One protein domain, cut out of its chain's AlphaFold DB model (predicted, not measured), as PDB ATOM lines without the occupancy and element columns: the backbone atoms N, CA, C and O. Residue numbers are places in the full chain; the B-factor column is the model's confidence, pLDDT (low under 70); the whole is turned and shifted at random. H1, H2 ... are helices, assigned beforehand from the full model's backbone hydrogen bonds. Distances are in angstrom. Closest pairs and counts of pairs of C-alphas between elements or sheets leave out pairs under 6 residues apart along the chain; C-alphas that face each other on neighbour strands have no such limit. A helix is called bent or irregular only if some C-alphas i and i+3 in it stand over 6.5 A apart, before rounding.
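Overview. This is residues 462 to 546 of the 546 residues of an uncharacterized protein of Bryobacterales bacterium (UniProt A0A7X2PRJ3). Helices H1 and H3 lie side by side and run the same way, H2 packs on H3 and runs against both, and H4 crosses H2 and H3 at a steep tilt, away from H1. Two long links loop around this compact cluster: residues 496 to 509 reach out past one end of H3 and fold back, and residues 523 to 534 swing round H3 to H4. The printed part has 85 residues with four named helices, H1, H2, H3 and H4 along the chain, and no named strand; the class is all helix. The whole is compact, with a radius of gyration of the C-alphas of 12.1 A, and spans 32 by 23 by 21 A.

Arrangement. Begin with H1, residues 466 to 482, the longest helix. It touches H3, residues 510 to 522, at a shallow tilt of 8 degrees, the same way; look at the C-alphas of Gly 480 and Ala 516, their closest, 3.6 A apart. H1 only just touches H2, residues 485 to 495, with 3 pairs of C-alphas within 8 A and with its residues 476 to 479 alone; the closest C-alphas, of Ala 479 and Leu 487, are 6.8 A apart. H1, H2 and H3 form an up and down bundle, each helix running against the one before it in the chain. H2 and H3 touch as a helical hairpin, opposite ways at a shallow tilt of 24 degrees, with the C-alphas of Leu 495 and Lys 510 closest at 5.1 A. Further out, H4, residues 535 to 545, touches H2 opposite ways at 37 degrees, only just a steep tilt; the C-alphas of Cys 492 and Cys 542 are closest at 5.8 A. H4 also touches H3, the same way at a steep tilt of 46 degrees, with the C-alphas of Met 514 and Trp 538 closest at 6.7 A. H1 and H4 are apart. Every O i to N i+4 pair is within hydrogen-bond range in H1, H3 and H4; in H2 it is 2 of 7, beside 5 of 8 O i to N i+3 pairs.

Along the chain. Find C-alpha 466 at (32.530, -6.965, 42.459); from there H1 runs 24.3 A to C-alpha 482 at (37.498, -17.126, 20.901). H2 measures 16.0 A and is irregular, with C-alphas 486 and 489 7.0 A apart. H3 measures 18.0 A. H4 measures 15.3 A and ends at C-alpha 545, at (42.328, -2.314, 13.618).

Size, cuts and confidence. The two C-alphas farthest apart, of Glu 502 and Gln 523, are 34.1 A from each other. The printed part has no cut. The link from H1 to H2 is tight; those from H2 to H3 and from H3 to H4 are long, with 14 and 12 residues. The mean pLDDT of the printed part is 91.0, and the model's confidence is under 70 at residues 500 to 503.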
ATOM      1  N   GLU A 462      29.603   3.294  35.462       88.62
ATOM      2  CA  GLU A 462      30.678   4.134  36.023       88.62
ATOM      3  C   GLU A 462      31.271   3.543  37.315       88.62
ATOM      4  O   GLU A 462      32.455   3.717  37.594       88.62
ATOM      5  N   GLN A 463      30.451   2.809  38.077       88.31
ATOM      6  CA  GLN A 463      30.841   2.076  39.277       88.31
ATOM      7  C   GLN A 463      30.482   0.596  39.124       88.31
ATOM      8  O   GLN A 463      29.312   0.214  39.181       88.31
ATOM      9  N   LEU A 464      31.499  -0.244  38.931       89.31
ATOM     10  CA  LEU A 464      31.339  -1.693  38.857       89.31
ATOM     11  C   LEU A 464      31.197  -2.302  40.254       89.31
ATOM     12  O   LEU A 464      32.049  -2.102  41.121       89.31
ATOM     13  N   THR A 465      30.174  -3.131  40.450       89.75
ATOM     14  CA  THR A 465      30.138  -4.036  41.605       89.75
ATOM     15  C   THR A 465      31.171  -5.161  41.440       89.75
ATOM     16  O   THR A 465      31.513  -5.515  40.305       89.75
ATOM     17  N   PRO A 466      31.632  -5.805  42.533       88.25
ATOM     18  CA  PRO A 466      32.530  -6.965  42.459       88.25
ATOM     19  C   PRO A 466      32.042  -8.056  41.487       88.25
ATOM     20  O   PRO A 466      32.811  -8.642  40.722       88.25
ATOM     21  N   GLN A 467      30.732  -8.323  41.497       89.62
ATOM     22  CA  GLN A 467      30.095  -9.325  40.645       89.62
ATOM     23  C   GLN A 467      30.101  -8.902  39.173       89.62
ATOM     24  O   GLN A 467      30.358  -9.736  38.304       89.62
ATOM     25  N   GLN A 468      29.848  -7.620  38.884       92.31
ATOM     26  CA  GLN A 468      29.911  -7.085  37.522       92.31
ATOM     27  C   GLN A 468      31.344  -7.095  36.979       92.31
ATOM     28  O   GLN A 468      31.549  -7.516  35.844       92.31
ATOM     29  N   ALA A 469      32.336  -6.713  37.788       91.06
ATOM     30  CA  ALA A 469      33.745  -6.758  37.398       91.06
ATOM     31  C   ALA A 469      34.227  -8.196  37.126       91.06
ATOM     32  O   ALA A 469      34.918  -8.452  36.136       91.06
ATOM     33  N   THR A 470      33.804  -9.154  37.959       90.06
ATOM     34  CA  THR A 470      34.079 -10.586  37.748       90.06
ATOM     35  C   THR A 470      33.449 -11.082  36.447       90.06
ATOM     36  O   THR A 470      34.118 -11.746  35.655       90.06
ATOM     37  N   PHE A 471      32.182 -10.736  36.197       92.94
ATOM     38  CA  PHE A 471      31.485 -11.112  34.968       92.94
ATOM     39  C   PHE A 471      32.147 -10.511  33.720       92.94
ATOM     40  O   PHE A 471      32.406 -11.237  32.762       92.94
ATOM     41  N   LEU A 472      32.482  -9.216  33.742       94.94
ATOM     42  CA  LEU A 472      33.178  -8.549  32.640       94.94
ATOM     43  C   LEU A 472      34.550  -9.188  32.379       94.94
ATOM     44  O   LEU A 472      34.900  -9.451  31.231       94.94
ATOM     45  N   SER A 473      35.299  -9.519  33.433       93.38
ATOM     46  CA  SER A 473      36.584 -10.220  33.315       93.38
ATOM     47  C   SER A 473      36.443 -11.590  32.645       93.38
ATOM     48  O   SER A 473      37.207 -11.908  31.735       93.38
ATOM     49  N   GLN A 474      35.440 -12.381  33.043       93.88
ATOM     50  CA  GLN A 474      35.134 -13.680  32.428       93.88
ATOM     51  C   GLN A 474      34.736 -13.533  30.956       93.88
ATOM     52  O   GLN A 474      35.162 -14.319  30.110       93.88
ATOM     53  N   LEU A 475      33.952 -12.505  30.630       97.00
ATOM     54  CA  LEU A 475      33.526 -12.217  29.267       97.00
ATOM     55  C   LEU A 475      34.700 -11.795  28.365       97.00
ATOM     56  O   LEU A 475      34.780 -12.231  27.215       97.00
ATOM     57  N   LEU A 476      35.638 -11.004  28.890       97.00
ATOM     58  CA  LEU A 476      36.878 -10.640  28.198       97.00
ATOM     59  C   LEU A 476      37.785 -11.861  27.983       97.00
ATOM     60  O   LEU A 476      38.294 -12.043  26.876       97.00
ATOM     61  N   ASP A 477      37.937 -12.734  28.984       95.94
ATOM     62  CA  ASP A 477      38.662 -14.004  28.833       95.94
ATOM     63  C   ASP A 477      38.003 -14.892  27.755       95.94
ATOM     64  O   ASP A 477      38.696 -15.413  26.877       95.94
ATOM     65  N   LYS A 478      36.666 -14.995  27.749       97.19
ATOM     66  CA  LYS A 478      35.877 -15.715  26.730       97.19
ATOM     67  C   LYS A 478      36.119 -15.169  25.318       97.19
ATOM     68  O   LYS A 478      36.398 -15.938  24.397       97.19
ATOM     69  N   ALA A 479      36.072 -13.850  25.137       98.06
ATOM     70  CA  ALA A 479      36.331 -13.209  23.847       98.06
ATOM     71  C   ALA A 479      37.784 -13.373  23.381       98.06
ATOM     72  O   ALA A 479      38.044 -13.667  22.210       98.06
ATOM     73  N   GLY A 480      38.733 -13.231  24.305       97.00
ATOM     74  CA  GLY A 480      40.145 -13.467  24.045       97.00
ATOM     75  C   GLY A 480      40.422 -14.906  23.619       97.00
ATOM     76  O   GLY A 480      41.164 -15.130  22.665       97.00
ATOM     77  N   PHE A 481      39.791 -15.881  24.277       97.88
ATOM     78  CA  PHE A 481      39.896 -17.288  23.903       97.88
ATOM     79  C   PHE A 481      39.299 -17.562  22.518       97.88
ATOM     80  O   PHE A 481      39.945 -18.229  21.702       97.88
ATOM     81  N   ALA A 482      38.118 -17.005  22.220       97.94
ATOM     82  CA  ALA A 482      37.498 -17.126  20.901       97.94
ATOM     83  C   ALA A 482      38.464 -16.690  19.782       97.94
ATOM     84  O   ALA A 482      38.481 -17.293  18.710       97.94
ATOM     85  N   GLY A 483      39.320 -15.692  20.044       96.44
ATOM     86  CA  GLY A 483      40.456 -15.351  19.180       96.44
ATOM     87  C   GLY A 483      40.051 -14.782  17.816       96.44
ATOM     88  O   GLY A 483      40.826 -14.824  16.861       96.44
ATOM     89  N   ARG A 484      38.817 -14.279  17.708       97.75
ATOM     90  CA  ARG A 484      38.197 -13.791  16.471       97.75
ATOM     91  C   ARG A 484      38.386 -12.284  16.334       97.75
ATOM     92  O   ARG A 484      38.013 -11.527  17.229       97.75
ATOM     93  N   LYS A 485      38.943 -11.833  15.206       97.56
ATOM     94  CA  LYS A 485      39.192 -10.400  14.930       97.56
ATOM     95  C   LYS A 485      37.906  -9.581  14.953       97.56
ATOM     96  O   LYS A 485      37.919  -8.412  15.318       97.56
ATOM     97  N   GLU A 486      36.793 -10.220  14.635       97.88
ATOM     98  CA  GLU A 486      35.457  -9.647  14.621       97.88
ATOM     99  C   GLU A 486      34.943  -9.258  16.025       97.88
ATOM    100  O   GLU A 486      33.881  -8.640  16.132       97.88
ATOM    101  N   LEU A 487      35.669  -9.616  17.093       98.25
ATOM    102  CA  LEU A 487      35.419  -9.169  18.468       98.25
ATOM    103  C   LEU A 487      36.230  -7.924  18.857       98.25
ATOM    104  O   LEU A 487      35.888  -7.290  19.852       98.25
ATOM    105  N   LEU A 488      37.258  -7.525  18.093       97.69
ATOM    106  CA  LEU A 488      38.093  -6.359  18.431       97.69
ATOM    107  C   LEU A 488      37.283  -5.070  18.650       97.69
ATOM    108  O   LEU A 488      37.547  -4.405  19.651       97.69
ATOM    109  N   PRO A 489      36.271  -4.726  17.824       97.62
ATOM    110  CA  PRO A 489      35.477  -3.520  18.059       97.62
ATOM    111  C   PRO A 489      34.758  -3.504  19.413       97.62
ATOM    112  O   PRO A 489      34.592  -2.433  19.984       97.62
ATOM    113  N   ALA A 490      34.370  -4.673  19.935       97.62
ATOM    114  CA  ALA A 490      33.697  -4.800  21.227       97.62
ATOM    115  C   ALA A 490      34.683  -4.920  22.401       97.62
ATOM    116  O   ALA A 490      34.398  -4.445  23.487       97.62
ATOM    117  N   VAL A 491      35.868  -5.507  22.193       97.56
ATOM    118  CA  VAL A 491      36.886  -5.657  23.251       97.56
ATOM    119  C   VAL A 491      37.671  -4.359  23.488       97.56
ATOM    120  O   VAL A 491      37.977  -4.015  24.626       97.56
ATOM    121  N   CYS A 492      38.028  -3.636  22.424       97.50
ATOM    122  CA  CYS A 492      38.918  -2.473  22.491       97.50
ATOM    123  C   CYS A 492      38.446  -1.316  23.400       97.50
ATOM    124  O   CYS A 492      39.307  -0.736  24.070       97.50
ATOM    125  N   PRO A 493      37.144  -0.970  23.479       96.75
ATOM    126  CA  PRO A 493      36.655   0.056  24.406       96.75
ATOM    127  C   PRO A 493      37.046  -0.208  25.867       96.75
ATOM    128  O   PRO A 493      37.449   0.724  26.563       96.75
ATOM    129  N   HIS A 494      37.083  -1.479  26.283       96.12
ATOM    130  CA  HIS A 494      37.398  -1.883  27.656       96.12
ATOM    131  C   HIS A 494      38.851  -1.606  28.092       96.12
ATOM    132  O   HIS A 494      39.179  -1.688  29.274       96.12
ATOM    133  N   LEU A 495      39.745  -1.217  27.174       95.31
ATOM    134  CA  LEU A 495      41.075  -0.692  27.528       95.31
ATOM    135  C   LEU A 495      41.015   0.707  28.167       95.31
ATOM    136  O   LEU A 495      42.025   1.199  28.683       95.31
ATOM    137  N   SER A 496      39.867   1.378  28.081       93.56
ATOM    138  CA  SER A 496      39.649   2.730  28.603       93.56
ATOM    139  C   SER A 496      38.597   2.789  29.707       93.56
ATOM    140  O   SER A 496      38.338   3.882  30.204       93.56
ATOM    141  N   ASP A 497      38.035   1.647  30.113       88.12
ATOM    142  CA  ASP A 497      37.044   1.594  31.186       88.12
ATOM    143  C   ASP A 497      37.608   2.168  32.495       88.12
ATOM    144  O   ASP A 497      38.814   2.043  32.776       88.12
ATOM    145  N   PRO A 498      36.765   2.811  33.321       81.25
ATOM    146  CA  PRO A 498      37.171   3.208  34.659       81.25
ATOM    147  C   PRO A 498      37.582   1.954  35.441       81.25
ATOM    148  O   PRO A 498      36.945   0.908  35.333       81.25
ATOM    149  N   ALA A 499      38.667   2.033  36.219       74.56
ATOM    150  CA  ALA A 499      38.985   0.904  37.087       74.56
ATOM    151  C   ALA A 499      38.115   0.958  38.343       74.56
ATOM    152  O   ALA A 499      37.817   2.038  38.856       74.56
ATOM    153  N   ALA A 500      37.771  -0.213  38.871       67.94
ATOM    154  CA  ALA A 500      37.092  -0.361  40.152       67.94
ATOM    155  C   ALA A 500      38.082  -0.136  41.317       67.94
ATOM    156  O   ALA A 500      38.393  -1.048  42.078       67.94
ATOM    157  N   PHE A 501      38.650   1.070  41.426       61.81
ATOM    158  CA  PHE A 501      39.768   1.363  42.336       61.81
ATOM    159  C   PHE A 501      39.399   1.410  43.826       61.81
ATOM    160  O   PHE A 501      40.300   1.400  44.658       61.81
ATOM    161  N   GLU A 502      38.116   1.454  44.190       60.94
ATOM    162  CA  GLU A 502      37.732   1.628  45.598       60.94
ATOM    163  C   GLU A 502      37.786   0.341  46.437       60.94
ATOM    164  O   GLU A 502      37.721   0.435  47.660       60.94
ATOM    165  N   ILE A 503      37.913  -0.851  45.833       58.69
ATOM    166  CA  ILE A 503      37.728  -2.110  46.578       58.69
ATOM    167  C   ILE A 503      38.861  -3.132  46.360       58.69
ATOM    168  O   ILE A 503      39.324  -3.706  47.344       58.69
ATOM    169  N   ASP A 504      39.346  -3.352  45.126       73.06
ATOM    170  CA  ASP A 504      40.461  -4.276  44.842       73.06
ATOM    171  C   ASP A 504      41.040  -4.067  43.421       73.06
ATOM    172  O   ASP A 504      40.308  -4.054  42.431       73.06
ATOM    173  N   VAL A 505      42.370  -3.971  43.292       73.38
ATOM    174  CA  VAL A 505      43.075  -3.902  41.994       73.38
ATOM    175  C   VAL A 505      42.860  -5.144  41.124       73.38
ATOM    176  O   VAL A 505      43.053  -5.081  39.909       73.38
ATOM    177  N   THR A 506      42.444  -6.272  41.708       75.75
ATOM    178  CA  THR A 506      42.123  -7.493  40.955       75.75
ATOM    179  C   THR A 506      40.867  -7.361  40.087       75.75
ATOM    180  O   THR A 506      40.644  -8.211  39.222       75.75
ATOM    181  N   TRP A 507      40.071  -6.301  40.271       82.62
ATOM    182  CA  TRP A 507      38.823  -6.049  39.540       82.62
ATOM    183  C   TRP A 507      38.944  -5.001  38.428       82.62
ATOM    184  O   TRP A 507      37.939  -4.645  37.816       82.62
ATOM    185  N   ASP A 508      40.152  -4.512  38.136       87.00
ATOM    186  CA  ASP A 508      40.389  -3.698  36.940       87.00
ATOM    187  C   ASP A 508      40.187  -4.570  35.680       87.00
ATOM    188  O   ASP A 508      40.887  -5.575  35.521       87.00
ATOM    189  N   PRO A 509      39.259  -4.233  34.762       89.56
ATOM    190  CA  PRO A 509      39.068  -4.996  33.528       89.56
ATOM    191  C   PRO A 509      40.226  -4.829  32.531       89.56
ATOM    192  O   PRO A 509      40.396  -5.674  31.644       89.56
ATOM    193  N   LYS A 510      41.066  -3.789  32.654       92.44
ATOM    194  CA  LYS A 510      42.104  -3.461  31.657       92.44
ATOM    195  C   LYS A 510      43.122  -4.579  31.432       92.44
ATOM    196  O   LYS A 510      43.380  -4.881  30.266       92.44
ATOM    197  N   PRO A 511      43.697  -5.244  32.457       93.12
ATOM    198  CA  PRO A 511      44.619  -6.358  32.233       93.12
ATOM    199  C   PRO A 511      43.976  -7.510  31.447       93.12
ATOM    200  O   PRO A 511      44.637  -8.119  30.602       93.12
ATOM    201  N   ARG A 512      42.683  -7.781  31.672       94.56
ATOM    202  CA  ARG A 512      41.922  -8.814  30.951       94.56
ATOM    203  C   ARG A 512      41.607  -8.388  29.522       94.56
ATOM    204  O   ARG A 512      41.817  -9.175  28.604       94.56
ATOM    205  N   ALA A 513      41.226  -7.130  29.308       95.81
ATOM    206  CA  ALA A 513      41.049  -6.570  27.971       95.81
ATOM    207  C   ALA A 513      42.360  -6.602  27.168       95.81
ATOM    208  O   ALA A 513      42.368  -7.052  26.023       95.81
ATOM    209  N   MET A 514      43.495  -6.238  27.774       95.56
ATOM    210  CA  MET A 514      44.821  -6.363  27.154       95.56
ATOM    211  C   MET A 514      45.142  -7.818  26.786       95.56
ATOM    212  O   MET A 514      45.613  -8.081  25.679       95.56
ATOM    213  N   ALA A 515      44.876  -8.771  27.686       94.75
ATOM    214  CA  ALA A 515      45.079 -10.193  27.415       94.75
ATOM    215  C   ALA A 515      44.189 -10.698  26.266       94.75
ATOM    216  O   ALA A 515      44.665 -11.469  25.430       94.75
ATOM    217  N   ALA A 516      42.941 -10.226  26.186       96.75
ATOM    218  CA  ALA A 516      41.995 -10.571  25.132       96.75
ATOM    219  C   ALA A 516      42.402  -9.998  23.768       96.75
ATOM    220  O   ALA A 516      42.504 -10.751  22.799       96.75
ATOM    221  N   VAL A 517      42.719  -8.698  23.692       97.06
ATOM    222  CA  VAL A 517      43.228  -8.057  22.463       97.06
ATOM    223  C   VAL A 517      44.491  -8.766  21.985       97.06
ATOM    224  O   VAL A 517      44.612  -9.065  20.796       97.06
ATOM    225  N   ARG A 518      45.404  -9.096  22.906       95.81
ATOM    226  CA  ARG A 518      46.616  -9.858  22.600       95.81
ATOM    227  C   ARG A 518      46.291 -11.213  21.988       95.81
ATOM    228  O   ARG A 518      46.772 -11.491  20.897       95.81
ATOM    229  N   ALA A 519      45.463 -12.016  22.657       95.50
ATOM    230  CA  ALA A 519      45.090 -13.348  22.190       95.50
ATOM    231  C   ALA A 519      44.422 -13.312  20.805       95.50
ATOM    232  O   ALA A 519      44.757 -14.127  19.947       95.50
ATOM    233  N   ILE A 520      43.556 -12.325  20.543       96.62
ATOM    234  CA  ILE A 520      42.931 -12.124  19.226       96.62
ATOM    235  C   ILE A 520      43.972 -11.719  18.170       96.62
ATOM    236  O   ILE A 520      43.964 -12.245  17.057       96.62
ATOM    237  N   ALA A 521      44.886 -10.805  18.504       95.50
ATOM    238  CA  ALA A 521      45.914 -10.325  17.585       95.50
ATOM    239  C   ALA A 521      46.905 -11.428  17.179       95.50
ATOM    240  O   ALA A 521      47.310 -11.491  16.018       95.50
ATOM    241  N   THR A 522      47.284 -12.297  18.119       93.62
ATOM    242  CA  THR A 522      48.260 -13.381  17.905       93.62
ATOM    243  C   THR A 522      47.619 -14.739  17.627       93.62
ATOM    244  O   THR A 522      48.340 -15.714  17.429       93.62
ATOM    245  N   GLN A 523      46.284 -14.822  17.620       94.12
ATOM    246  CA  GLN A 523      45.509 -16.067  17.526       94.12
ATOM    247  C   GLN A 523      45.875 -17.117  18.600       94.12
ATOM    248  O   GLN A 523      45.661 -18.318  18.411       94.12
ATOM    249  N   THR A 524      46.401 -16.676  19.744       93.56
ATOM    250  CA  THR A 524      46.736 -17.537  20.890       93.56
ATOM    251  C   THR A 524      45.579 -17.565  21.896       93.56
ATOM    252  O   THR A 524      44.418 -17.378  21.524       93.56
ATOM    253  N   THR A 525      45.874 -17.848  23.167       93.19
ATOM    254  CA  THR A 525      44.914 -17.856  24.275       93.19
ATOM    255  C   THR A 525      45.232 -16.727  25.266       93.19
ATOM    256  O   THR A 525      46.395 -16.302  25.357       93.19
ATOM    257  N   PRO A 526      44.249 -16.250  26.055       90.69
ATOM    258  CA  PRO A 526      44.477 -15.227  27.081       90.69
ATOM    259  C   PRO A 526      45.552 -15.626  28.098       90.69
ATOM    260  O   PRO A 526      46.304 -14.771  28.570       90.69
ATOM    261  N   ILE A 527      45.662 -16.930  28.378       90.12
ATOM    262  CA  ILE A 527      46.622 -17.504  29.326       90.12
ATOM    263  C   ILE A 527      48.001 -17.807  28.719       90.12
ATOM    264  O   ILE A 527      48.883 -18.256  29.446       90.12
ATOM    265  N   SER A 528      48.206 -17.575  27.416       88.12
ATOM    266  CA  SER A 528      49.505 -17.814  26.776       88.12
ATOM    267  C   SER A 528      50.595 -16.859  27.270       88.12
ATOM    268  O   SER A 528      50.353 -15.688  27.599       88.12
ATOM    269  N   ILE A 529      51.828 -17.366  27.293       79.81
ATOM    270  CA  ILE A 529      53.028 -16.618  27.676       79.81
ATOM    271  C   ILE A 529      53.502 -15.820  26.454       79.81
ATOM    272  O   ILE A 529      54.411 -16.215  25.735       79.81
ATOM    273  N   ALA A 530      52.838 -14.702  26.175       77.31
ATOM    274  CA  ALA A 530      53.228 -13.787  25.103       77.31
ATOM    275  C   ALA A 530      53.929 -12.533  25.665       77.31
ATOM    276  O   ALA A 530      53.596 -12.110  26.783       77.31
ATOM    277  N   PRO A 531      54.845 -11.898  24.900       79.62
ATOM    278  CA  PRO A 531      55.525 -10.670  25.307       79.62
ATOM    279  C   PRO A 531      54.539  -9.605  25.793       79.62
ATOM    280  O   PRO A 531      53.457  -9.421  25.222       79.62
ATOM    281  N   ARG A 532      54.900  -8.910  26.875       86.12
ATOM    282  CA  ARG A 532      54.058  -7.860  27.453       86.12
ATOM    283  C   ARG A 532      54.228  -6.578  26.641       86.12
ATOM    284  O   ARG A 532      55.329  -6.050  26.566       86.12
ATOM    285  N   LYS A 533      53.128  -6.090  26.066       92.06
ATOM    286  CA  LYS A 533      52.998  -4.706  25.601       92.06
ATOM    287  C   LYS A 533      52.303  -3.872  26.673       92.06
ATOM    288  O   LYS A 533      51.503  -4.404  27.449       92.06
ATOM    289  N   THR A 534      52.608  -2.588  26.700       94.50
ATOM    290  CA  THR A 534      51.935  -1.574  27.513       94.50
ATOM    291  C   THR A 534      50.480  -1.389  27.076       94.50
ATOM    292  O   THR A 534      50.070  -1.795  25.984       94.50
ATOM    293  N   ILE A 535      49.672  -0.776  27.942       94.12
ATOM    294  CA  ILE A 535      48.272  -0.474  27.628       94.12
ATOM    295  C   ILE A 535      48.144   0.479  26.430       94.12
ATOM    296  O   ILE A 535      47.261   0.289  25.594       94.12
ATOM    297  N   ASP A 536      49.050   1.450  26.298       95.69
ATOM    298  CA  ASP A 536      49.016   2.440  25.219       95.69
ATOM    299  C   ASP A 536      49.337   1.811  23.862       95.69
ATOM    300  O   ASP A 536      48.640   2.075  22.883       95.69
ATOM    301  N   GLU A 537      50.280   0.868  23.816       96.31
ATOM    302  CA  GLU A 537      50.557   0.089  22.604       96.31
ATOM    303  C   GLU A 537      49.348  -0.747  22.152       96.31
ATOM    304  O   GLU A 537      49.122  -0.914  20.947       96.31
ATOM    305  N   TRP A 538      48.547  -1.273  23.087       96.31
ATOM    306  CA  TRP A 538      47.305  -1.977  22.743       96.31
ATOM    307  C   TRP A 538      46.193  -1.026  22.306       96.31
ATOM    308  O   TRP A 538      45.456  -1.359  21.378       96.31
ATOM    309  N   LYS A 539      46.100   0.170  22.895       95.81
ATOM    310  CA  LYS A 539      45.190   1.221  22.415       95.81
ATOM    311  C   LYS A 539      45.547   1.651  20.990       95.81
ATOM    312  O   LYS A 539      44.658   1.755  20.149       95.81
ATOM    313  N   ASP A 540      46.832   1.817  20.685       96.50
ATOM    314  CA  ASP A 540      47.326   2.089  19.329       96.50
ATOM    315  C   ASP A 540      47.043   0.952  18.349       96.50
ATOM    316  O   ASP A 540      46.739   1.185  17.177       96.50
ATOM    317  N   TYR A 541      47.154  -0.297  18.800       96.31
ATOM    318  CA  TYR A 541      46.745  -1.444  17.997       96.31
ATOM    319  C   TYR A 541      45.242  -1.392  17.684       96.31
ATOM    320  O   TYR A 541      44.863  -1.498  16.521       96.31
ATOM    321  N   CYS A 542      44.402  -1.154  18.694       97.06
ATOM    322  CA  CYS A 542      42.954  -1.036  18.540       97.06
ATOM    323  C   CYS A 542      42.546   0.084  17.573       97.06
ATOM    324  O   CYS A 542      41.718  -0.156  16.702       97.06
ATOM    325  N   ARG A 543      43.179   1.264  17.656       96.94
ATOM    326  CA  ARG A 543      42.933   2.390  16.735       96.94
ATOM    327  C   ARG A 543      43.240   2.078  15.270       96.94
ATOM    328  O   ARG A 543      42.647   2.690  14.399       96.94
ATOM    329  N   ARG A 544      44.198   1.184  15.000       95.88
ATOM    330  CA  ARG A 544      44.583   0.783  13.632       95.88
ATOM    331  C   ARG A 544      43.769  -0.388  13.089       95.88
ATOM    332  O   ARG A 544      43.817  -0.648  11.893       95.88
ATOM    333  N   ALA A 545      43.135  -1.153  13.976       92.75
ATOM    334  CA  ALA A 545      42.328  -2.314  13.618       92.75
ATOM    335  C   ALA A 545      40.853  -1.958  13.353       92.75
ATOM    336  O   ALA A 545      40.144  -2.777  12.768       92.75
ATOM    337  N   GLN A 546      40.416  -0.785  13.821       90.50
ATOM    338  CA  GLN A 546      39.152  -0.126  13.483       90.50
ATOM    339  C   GLN A 546      39.329   0.695  12.209       90.50
ATOM    340  O   GLN A 546      38.371   0.706  11.405       90.50
TER     341      GLN A 546